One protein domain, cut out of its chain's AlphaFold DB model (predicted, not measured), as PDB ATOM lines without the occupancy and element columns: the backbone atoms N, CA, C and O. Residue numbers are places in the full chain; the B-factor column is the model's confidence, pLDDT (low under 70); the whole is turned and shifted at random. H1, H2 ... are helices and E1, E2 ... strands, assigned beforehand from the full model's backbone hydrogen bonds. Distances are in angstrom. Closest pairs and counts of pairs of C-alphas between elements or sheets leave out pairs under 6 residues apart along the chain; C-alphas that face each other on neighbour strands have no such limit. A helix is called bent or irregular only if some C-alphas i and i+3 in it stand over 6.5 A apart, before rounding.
ATOM      1  N   ASN A   5     152.244 168.649 158.998       62.56
ATOM      2  CA  ASN A   5     151.378 169.799 159.255       62.56
ATOM      3  C   ASN A   5     151.941 170.722 160.342       62.56
ATOM      4  O   ASN A   5     151.544 171.886 160.398       62.56
ATOM      5  N   ASP A   6     152.861 170.233 161.173       78.88
ATOM      6  CA  ASP A   6     153.433 171.021 162.252       78.88
ATOM      7  C   ASP A   6     154.541 171.932 161.733       78.88
ATOM      8  O   ASP A   6     154.611 173.058 162.195       78.88
ATOM      9  N   LEU A   7     155.347 171.545 160.732       85.50
ATOM     10  CA  LEU A   7     156.409 172.427 160.220       85.50
ATOM     11  C   LEU A   7     155.869 173.657 159.485       85.50
ATOM     12  O   LEU A   7     156.370 174.760 159.694       85.50
ATOM     13  N   VAL A   8     154.831 173.493 158.660       89.75
ATOM     14  CA  VAL A   8     154.202 174.622 157.950       89.75
ATOM     15  C   VAL A   8     153.586 175.604 158.950       89.75
ATOM     16  O   VAL A   8     153.847 176.806 158.881       89.75
ATOM     17  N   GLN A   9     152.822 175.094 159.921       89.56
ATOM     18  CA  GLN A   9     152.249 175.918 160.990       89.56
ATOM     19  C   GLN A   9     153.339 176.551 161.860       89.56
ATOM     20  O   GLN A   9     153.237 177.712 162.244       89.56
ATOM     21  N   PHE A  10     154.419 175.826 162.140       89.69
ATOM     22  CA  PHE A  10     155.533 176.340 162.925       89.69
ATOM     23  C   PHE A  10     156.257 177.481 162.201       89.69
ATOM     24  O   PHE A  10     156.534 178.507 162.819       89.69
ATOM     25  N   ALA A  11     156.474 177.376 160.885       92.75
ATOM     26  CA  ALA A  11     157.000 178.475 160.074       92.75
ATOM     27  C   ALA A  11     156.080 179.711 160.113       92.75
ATOM     28  O   ALA A  11     156.549 180.846 160.200       92.75
ATOM     29  N   GLU A  12     154.758 179.525 160.102       92.75
ATOM     30  CA  GLU A  12     153.807 180.627 160.299       92.75
ATOM     31  C   GLU A  12     153.925 181.276 161.682       92.75
ATOM     32  O   GLU A  12     153.941 182.504 161.777       92.75
ATOM     33  N   GLU A  13     154.048 180.485 162.748       91.44
ATOM     34  CA  GLU A  13     154.229 181.001 164.110       91.44
ATOM     35  C   GLU A  13     155.543 181.777 164.275       91.44
ATOM     36  O   GLU A  13     155.575 182.807 164.954       91.44
ATOM     37  N   LEU A  14     156.612 181.337 163.610       92.81
ATOM     38  CA  LEU A  14     157.885 182.054 163.551       92.81
ATOM     39  C   LEU A  14     157.739 183.401 162.834       92.81
ATOM     40  O   LEU A  14     158.138 184.434 163.376       92.81
ATOM     41  N   ARG A  15     157.072 183.423 161.675       93.56
ATOM     42  CA  ARG A  15     156.819 184.664 160.925       93.56
ATOM     43  C   ARG A  15     155.957 185.655 161.703       93.56
ATOM     44  O   ARG A  15     156.247 186.849 161.690       93.56
ATOM     45  N   LYS A  16     154.955 185.185 162.459       93.56
ATOM     46  CA  LYS A  16     154.162 186.032 163.381       93.56
ATOM     47  C   LYS A  16     155.017 186.689 164.471       93.56
ATOM     48  O   LYS A  16     154.631 187.722 165.009       93.56
ATOM     49  N   ARG A  17     156.173 186.103 164.788       89.81
ATOM     50  CA  ARG A  17     157.171 186.618 165.737       89.81
ATOM     51  C   ARG A  17     158.303 187.391 165.050       89.81
ATOM     52  O   ARG A  17     159.310 187.671 165.694       89.81
ATOM     53  N   CYS A  18     158.137 187.745 163.772       91.56
ATOM     54  CA  CYS A  18     159.130 188.431 162.940       91.56
ATOM     55  C   CYS A  18     160.432 187.640 162.725       91.56
ATOM     56  O   CYS A  18     161.472 188.239 162.456       91.56
ATOM     57  N   ILE A  19     160.387 186.311 162.839       92.38
ATOM     58  CA  ILE A  19     161.489 185.429 162.444       92.38
ATOM     59  C   ILE A  19     161.245 185.033 160.989       92.38
ATOM     60  O   ILE A  19     160.182 184.501 160.665       92.38
ATOM     61  N   ASP A  20     162.210 185.321 160.116       93.88
ATOM     62  CA  ASP A  20     162.142 184.945 158.706       93.88
ATOM     63  C   ASP A  20     162.310 183.433 158.582       93.88
ATOM     64  O   ASP A  20     163.417 182.918 158.722       93.88
ATOM     65  N   ALA A  21     161.188 182.729 158.442       94.56
ATOM     66  CA  ALA A  21     161.144 181.281 158.418       94.56
ATOM     67  C   ALA A  21     160.152 180.772 157.372       94.56
ATOM     68  O   ALA A  21     158.985 181.183 157.350       94.56
ATOM     69  N   THR A  22     160.599 179.819 156.562       94.69
ATOM     70  CA  THR A  22     159.805 179.184 155.510       94.69
ATOM     71  C   THR A  22     159.960 177.669 155.586       94.69
ATOM     72  O   THR A  22     161.033 177.143 155.871       94.69
ATOM     73  N   TYR A  23     158.860 176.951 155.370       93.25
ATOM     74  CA  TYR A  23     158.919 175.511 155.148       93.25
ATOM     75  C   TYR A  23     159.457 175.244 153.743       93.25
ATOM     76  O   TYR A  23     158.893 175.759 152.779       93.25
ATOM     77  N   GLU A  24     160.496 174.421 153.636       91.88
ATOM     78  CA  GLU A  24     161.140 174.111 152.361       91.88
ATOM     79  C   GLU A  24     161.460 172.612 152.249       91.88
ATOM     80  O   GLU A  24     161.705 171.917 153.245       91.88
ATOM     81  N   ILE A  25     161.443 172.116 151.011       90.44
ATOM     82  CA  ILE A  25     161.798 170.752 150.638       90.44
ATOM     83  C   ILE A  25     163.005 170.801 149.699       90.44
ATOM     84  O   ILE A  25     162.899 171.141 148.521       90.44
ATOM     85  N   LEU A  26     164.161 170.363 150.192       89.12
ATOM     86  CA  LEU A  26     165.357 170.212 149.371       89.12
ATOM     87  C   LEU A  26     165.364 168.845 148.681       89.12
ATOM     88  O   LEU A  26     165.244 167.803 149.323       89.12
ATOM     89  N   TYR A  27     165.551 168.836 147.363       82.94
ATOM     90  CA  TYR A  27     165.689 167.604 146.588       82.94
ATOM     91  C   TYR A  27     167.165 167.251 146.412       82.94
ATOM     92  O   TYR A  27     167.926 167.994 145.793       82.94
ATOM     93  N   GLY A  28     167.564 166.098 146.950       78.44
ATOM     94  CA  GLY A  28     168.935 165.599 146.889       78.44
ATOM     95  C   GLY A  28     169.047 164.199 146.277       78.44
ATOM     96  O   GLY A  28     168.041 163.549 145.977       78.44
ATOM     97  N   PRO A  29     170.280 163.682 146.136       75.12
ATOM     98  CA  PRO A  29     170.543 162.348 145.586       75.12
ATOM     99  C   PRO A  29     169.919 161.206 146.408       75.12
ATOM    100  O   PRO A  29     169.786 160.088 145.913       75.12
ATOM    101  N   HIS A  30     169.520 161.479 147.651       71.19
ATOM    102  CA  HIS A  30     168.903 160.520 148.568       71.19
ATOM    103  C   HIS A  30     167.391 160.723 148.758       71.19
ATOM    104  O   HIS A  30     166.783 160.029 149.573       71.19
ATOM    105  N   GLY A  31     166.774 161.619 147.980       81.44
ATOM    106  CA  GLY A  31     165.344 161.919 148.029       81.44
ATOM    107  C   GLY A  31     165.043 163.350 148.471       81.44
ATOM    108  O   GLY A  31     165.923 164.209 148.497       81.44
ATOM    109  N   ALA A  32     163.771 163.593 148.782       85.88
ATOM    110  CA  ALA A  32     163.297 164.859 149.321       85.88
ATOM    111  C   ALA A  32     163.624 164.960 150.817       85.88
ATOM    112  O   ALA A  32     163.422 164.003 151.570       85.88
ATOM    113  N   MET A  33     164.118 166.120 151.234       89.12
ATOM    114  CA  MET A  33     164.436 166.444 152.614       89.12
ATOM    115  C   MET A  33     163.643 167.662 153.044       89.12
ATOM    116  O   MET A  33     163.789 168.748 152.496       89.12
ATOM    117  N   GLU A  34     162.819 167.459 154.054       90.12
ATOM    118  CA  GLU A  34     161.953 168.487 154.608       90.12
ATOM    119  C   GLU A  34     162.675 169.222 155.732       90.12
ATOM    120  O   GLU A  34     163.461 168.622 156.474       90.12
ATOM    121  N   GLY A  35     162.389 170.511 155.886       93.00
ATOM    122  CA  GLY A  35     162.960 171.318 156.951       93.00
ATOM    123  C   GLY A  35     162.398 172.731 156.996       93.00
ATOM    124  O   GLY A  35     161.382 173.047 156.375       93.00
ATOM    125  N   LEU A  36     163.076 173.569 157.773       94.50
ATOM    126  CA  LEU A  36     162.814 174.998 157.866       94.50
ATOM    127  C   LEU A  36     164.019 175.756 157.331       94.50
ATOM    128  O   LEU A  36     165.131 175.572 157.821       94.50
ATOM    129  N   GLU A  37     163.789 176.629 156.370       95.31
ATOM    130  CA  GLU A  37     164.716 177.702 156.046       95.31
ATOM    131  C   GLU A  37     164.460 178.846 157.028       95.31
ATOM    132  O   GLU A  37     163.325 179.305 157.145       95.31
ATOM    133  N   VAL A  38     165.478 179.249 157.789       94.50
ATOM    134  CA  VAL A  38     165.412 180.357 158.746       94.50
ATOM    135  C   VAL A  38     166.550 181.329 158.443       94.50
ATOM    136  O   VAL A  38     167.717 181.025 158.699       94.50
ATOM    137  N   GLY A  39     166.218 182.497 157.892       91.44
ATOM    138  CA  GLY A  39     167.204 183.377 157.260       91.44
ATOM    139  C   GLY A  39     167.957 182.640 156.147       91.44
ATOM    140  O   GLY A  39     167.336 182.028 155.290       91.44
ATOM    141  N   ASP A  40     169.291 182.643 156.199       89.44
ATOM    142  CA  ASP A  40     170.146 181.959 155.213       89.44
ATOM    143  C   ASP A  40     170.453 180.486 155.572       89.44
ATOM    144  O   ASP A  40     171.253 179.825 154.904       89.44
ATOM    145  N   ASP A  41     169.893 179.971 156.671       94.00
ATOM    146  CA  ASP A  41     170.214 178.648 157.203       94.00
ATOM    147  C   ASP A  41     169.049 177.669 157.053       94.00
ATOM    148  O   ASP A  41     167.945 177.903 157.538       94.00
ATOM    149  N   PHE A  42     169.322 176.501 156.471       93.56
ATOM    150  CA  PHE A  42     168.362 175.400 156.422       93.56
ATOM    151  C   PHE A  42     168.539 174.446 157.607       93.56
ATOM    152  O   PHE A  42     169.654 173.993 157.889       93.56
ATOM    153  N   PHE A  43     167.438 174.109 158.275       93.75
ATOM    154  CA  PHE A  43     167.350 173.182 159.400       93.75
ATOM    155  C   PHE A  43     166.478 171.982 159.010       93.75
ATOM    156  O   PHE A  43     165.246 172.094 159.010       93.75
ATOM    157  N   PRO A  44     167.072 170.826 158.665       92.69
ATOM    158  CA  PRO A  44     166.305 169.657 158.266       92.69
ATOM    159  C   PRO A  44     165.477 169.104 159.429       92.69
ATOM    160  O   PRO A  44     165.870 169.162 160.596       92.69
ATOM    161  N   LEU A  45     164.346 168.480 159.108       90.94
ATOM    162  CA  LEU A  45     163.408 167.941 160.088       90.94
ATOM    163  C   LEU A  45     164.067 166.954 161.058       90.94
ATOM    164  O   LEU A  45     163.713 166.923 162.237       90.94
ATOM    165  N   TRP A  46     165.034 166.159 160.591       89.31
ATOM    166  CA  TRP A  46     165.765 165.240 161.461       89.31
ATOM    167  C   TRP A  46     166.585 165.985 162.521       89.31
ATOM    168  O   TRP A  46     166.623 165.528 163.658       89.31
ATOM    169  N   GLU A  47     167.178 167.138 162.185       92.19
ATOM    170  CA  GLU A  47     167.948 167.978 163.111       92.19
ATOM    171  C   GLU A  47     167.009 168.656 164.110       92.19
ATOM    172  O   GLU A  47     167.275 168.665 165.314       92.19
ATOM    173  N   LEU A  48     165.872 169.162 163.624       90.81
ATOM    174  CA  LEU A  48     164.818 169.745 164.458       90.81
ATOM    175  C   LEU A  48     164.176 168.714 165.395       90.81
ATOM    176  O   LEU A  48     163.709 169.071 166.472       90.81
ATOM    177  N   SER A  49     164.175 167.436 165.014       88.62
ATOM    178  CA  SER A  49     163.631 166.327 165.809       88.62
ATOM    179  C   SER A  49     164.615 165.766 166.839       88.62
ATOM    180  O   SER A  49     164.237 164.885 167.616       88.62
ATOM    181  N   LEU A  50     165.866 166.239 166.864       88.12
ATOM    182  CA  LEU A  50     166.854 165.780 167.835       88.12
ATOM    183  C   LEU A  50     166.440 166.186 169.264       88.12
ATOM    184  O   LEU A  50     166.075 167.349 169.477       88.12
ATOM    185  N   PRO A  51     166.505 165.271 170.254       88.94
ATOM    186  CA  PRO A  51     166.164 165.572 171.646       88.94
ATOM    187  C   PRO A  51     166.922 166.774 172.213       88.94
ATOM    188  O   PRO A  51     166.343 167.615 172.899       88.94
ATOM    189  N   GLU A  52     168.207 166.899 171.881       90.12
ATOM    190  CA  GLU A  52     169.046 168.013 172.309       90.12
ATOM    191  C   GLU A  52     168.520 169.364 171.808       90.12
ATOM    192  O   GLU A  52     168.639 170.364 172.521       90.12
ATOM    193  N   ASN A  53     167.898 169.406 170.626       91.00
ATOM    194  CA  ASN A  53     167.423 170.627 169.975       91.00
ATOM    195  C   ASN A  53     166.027 171.066 170.421       91.00
ATOM    196  O   ASN A  53     165.704 172.237 170.238       91.00
ATOM    197  N   GLN A  54     165.250 170.210 171.094       88.81
ATOM    198  CA  GLN A  54     163.878 170.542 171.511       88.81
ATOM    199  C   GLN A  54     163.815 171.797 172.394       88.81
ATOM    200  O   GLN A  54     163.051 172.714 172.114       88.81
ATOM    201  N   ALA A  55     164.692 171.904 173.397       90.25
ATOM    202  CA  ALA A  55     164.706 173.056 174.306       90.25
ATOM    203  C   ALA A  55     165.094 174.382 173.620       90.25
ATOM    204  O   ALA A  55     164.723 175.457 174.091       90.25
ATOM    205  N   ALA A  56     165.879 174.317 172.539       91.19
ATOM    206  CA  ALA A  56     166.220 175.487 171.733       91.19
ATOM    207  C   ALA A  56     165.066 175.836 170.782       91.19
ATOM    208  O   ALA A  56     164.725 177.007 170.636       91.19
ATOM    209  N   LEU A  57     164.408 174.820 170.218       90.38
ATOM    210  CA  LEU A  57     163.260 174.964 169.329       90.38
ATOM    211  C   LEU A  57     162.056 175.609 170.031       90.38
ATOM    212  O   LEU A  57     161.456 176.528 169.483       90.38
ATOM    213  N   GLU A  58     161.765 175.217 171.277       88.94
ATOM    214  CA  GLU A  58     160.727 175.837 172.123       88.94
ATOM    215  C   GLU A  58     160.968 177.334 172.376       88.94
ATOM    216  O   GLU A  58     160.029 178.099 172.593       88.94
ATOM    217  N   LYS A  59     162.237 177.756 172.357       91.31
ATOM    218  CA  LYS A  59     162.659 179.151 172.543       91.31
ATOM    219  C   LYS A  59     162.902 179.883 171.224       91.31
ATOM    220  O   LYS A  59     163.259 181.057 171.262       91.31
ATOM    221  N   PHE A  60     162.719 179.205 170.090       91.25
ATOM    222  CA  PHE A  60     163.061 179.694 168.752       91.25
ATOM    223  C   PHE A  60     164.535 180.122 168.616       91.25
ATOM    224  O   PHE A  60     164.867 181.040 167.868       91.25
ATOM    225  N   ASP A  61     165.433 179.455 169.347       93.50
ATOM    226  CA  ASP A  61     166.869 179.742 169.362       93.50
ATOM    227  C   ASP A  61     167.615 178.890 168.323       93.50
ATOM    228  O   ASP A  61     168.305 177.910 168.626       93.50
ATOM    229  N   PHE A  62     167.453 179.272 167.056       92.88
ATOM    230  CA  PHE A  62     168.112 178.617 165.922       92.88
ATOM    231  C   PHE A  62     169.632 178.807 165.926       92.88
ATOM    232  O   PHE A  62     170.360 177.966 165.395       92.88
ATOM    233  N   ALA A  63     170.132 179.860 166.580       94.19
ATOM    234  CA  ALA A  63     171.563 180.094 166.730       94.19
ATOM    235  C   ALA A  63     172.219 178.991 167.576       94.19
ATOM    236  O   ALA A  63     173.270 178.473 167.195       94.19
ATOM    237  N   ILE A  64     171.577 178.569 168.674       94.38
ATOM    238  CA  ILE A  64     172.049 177.433 169.481       94.38
ATOM    239  C   ILE A  64     171.985 176.119 168.698       94.38
ATOM    240  O   ILE A  64     172.914 175.315 168.801       94.38
ATOM    241  N   ILE A  65     170.926 175.889 167.913       93.31
ATOM    242  CA  ILE A  65     170.816 174.685 167.071       93.31
ATOM    243  C   ILE A  65     171.982 174.645 166.074       93.31
ATOM    244  O   ILE A  65     172.713 173.656 166.018       93.31
ATOM    245  N   LYS A  66     172.236 175.755 165.371       93.38
ATOM    246  CA  LYS A  66     173.357 175.884 164.429       93.38
ATOM    247  C   LYS A  66     174.715 175.711 165.110       93.38
ATOM    248  O   LYS A  66     175.583 175.031 164.572       93.38
ATOM    249  N   ALA A  67     174.904 176.272 166.304       94.25
ATOM    250  CA  ALA A  67     176.159 176.164 167.052       94.25
ATOM    251  C   ALA A  67     176.496 174.725 167.491       94.25
ATOM    252  O   ALA A  67     177.648 174.435 167.807       94.25
ATOM    253  N   ARG A  68     175.513 173.814 167.511       92.50
ATOM    254  CA  ARG A  68     175.718 172.390 167.830       92.50
ATOM    255  C   ARG A  68     176.138 171.550 166.633       92.50
ATOM    256  O   ARG A  68     176.536 170.399 166.823       92.50
ATOM    257  N   ARG A  69     176.060 172.100 165.419       93.25
ATOM    258  CA  ARG A  69     176.530 171.426 164.211       93.25
ATOM    259  C   ARG A  69     178.018 171.148 164.356       93.25
ATOM    260  O   ARG A  69     178.828 172.049 164.558       93.25
TER     261      ARG A  69
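Overview. This is residues 5 to 69 of the 86 residues of an uncharacterized protein of Acidobacteriia bacterium (UniProt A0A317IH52). What does the domain look like? A small twisted sheet of three strands has H1 laid along E1, while the short helices H2, H3 and H4 follow E3, with H3 and H4 packed together away from H1. The long hairpin E1 and E2 reaches out past the helices, and its turn near Pro 29 makes one end of the longest axis. What is the make-up? The 65 printed residues include four named helices and three named strands, in the order H1 E1 E2 E3 H2 H3 H4; the sheet's order is E1, E2, E3, all antiparallel, and the class is mixed, helices and strands. How large is it? It is compact, with a radius of gyration of the C-alphas of 11.4 A and spans of 33 by 24 by 22 A.

Along the chain. Where does the first element run? H1, residues 5 to 16, begins at C-alpha 5 (151.378, 169.799, 159.255) and is 17.0 A long. Where are the strands? E1 is residues 21 to 28, 21.0 A long; E2 is residues 31 to 38, 21.3 A long; E3 is residues 41 to 44. Which helices follow? H2 is residues 45 to 48, H3 residues 51 to 57 and H4 residues 62 to 67, ending at C-alpha 67 (176.159, 176.164, 167.052). H3 is irregular, but only just: C-alphas 52 and 55 are 6.9 A apart.

Arrangement. How is the sheet joined? E1, E2 and E3 form a meander, each strand the antiparallel neighbour of the one before, and the sheet is only just strongly twisted, with C-alphas up to 4.2 A off its best plane. N 22 and O 37 are 2.8 A apart between E1 and E2, and N 36 and O 43 are 2.9 A apart between E2 and E3, both within hydrogen-bond range. Which helices are on it? H1 is over E1 at a height over the sheet of 7.9 A, along the strands at 17 degrees on the local plane; their closest C-alphas, of Ala 11 and Ala 21, are 5.3 A apart. H2 only grazes the sheet, and with H1 and H4 the sheet makes two layers, helices on one face of a sheet. Where is H3? It is not on the sheet, but touches H4 at a steep tilt of 45 degrees, opposite ways, the closest C-alphas being Asn 53 and Ile 65, 6.0 A apart. How are the helix backbones? Every O i to N i+4 pair is within hydrogen-bond range in H1 and H4; in H3 1 of 3 is, beside 3 of 4 O i to N i+3 pairs, and H2 is too short for an i+4 pair.

Size, cuts and confidence. How far does it reach? The two C-alphas farthest apart are those of Arg 17 and Pro 29, 34.3 A. Are there cuts or long links? The printed part has no cut, and the six links between its named elements are tight. Where is confidence low? Only residue 5 is under 70, and the mean pLDDT of the printed part is 89.9.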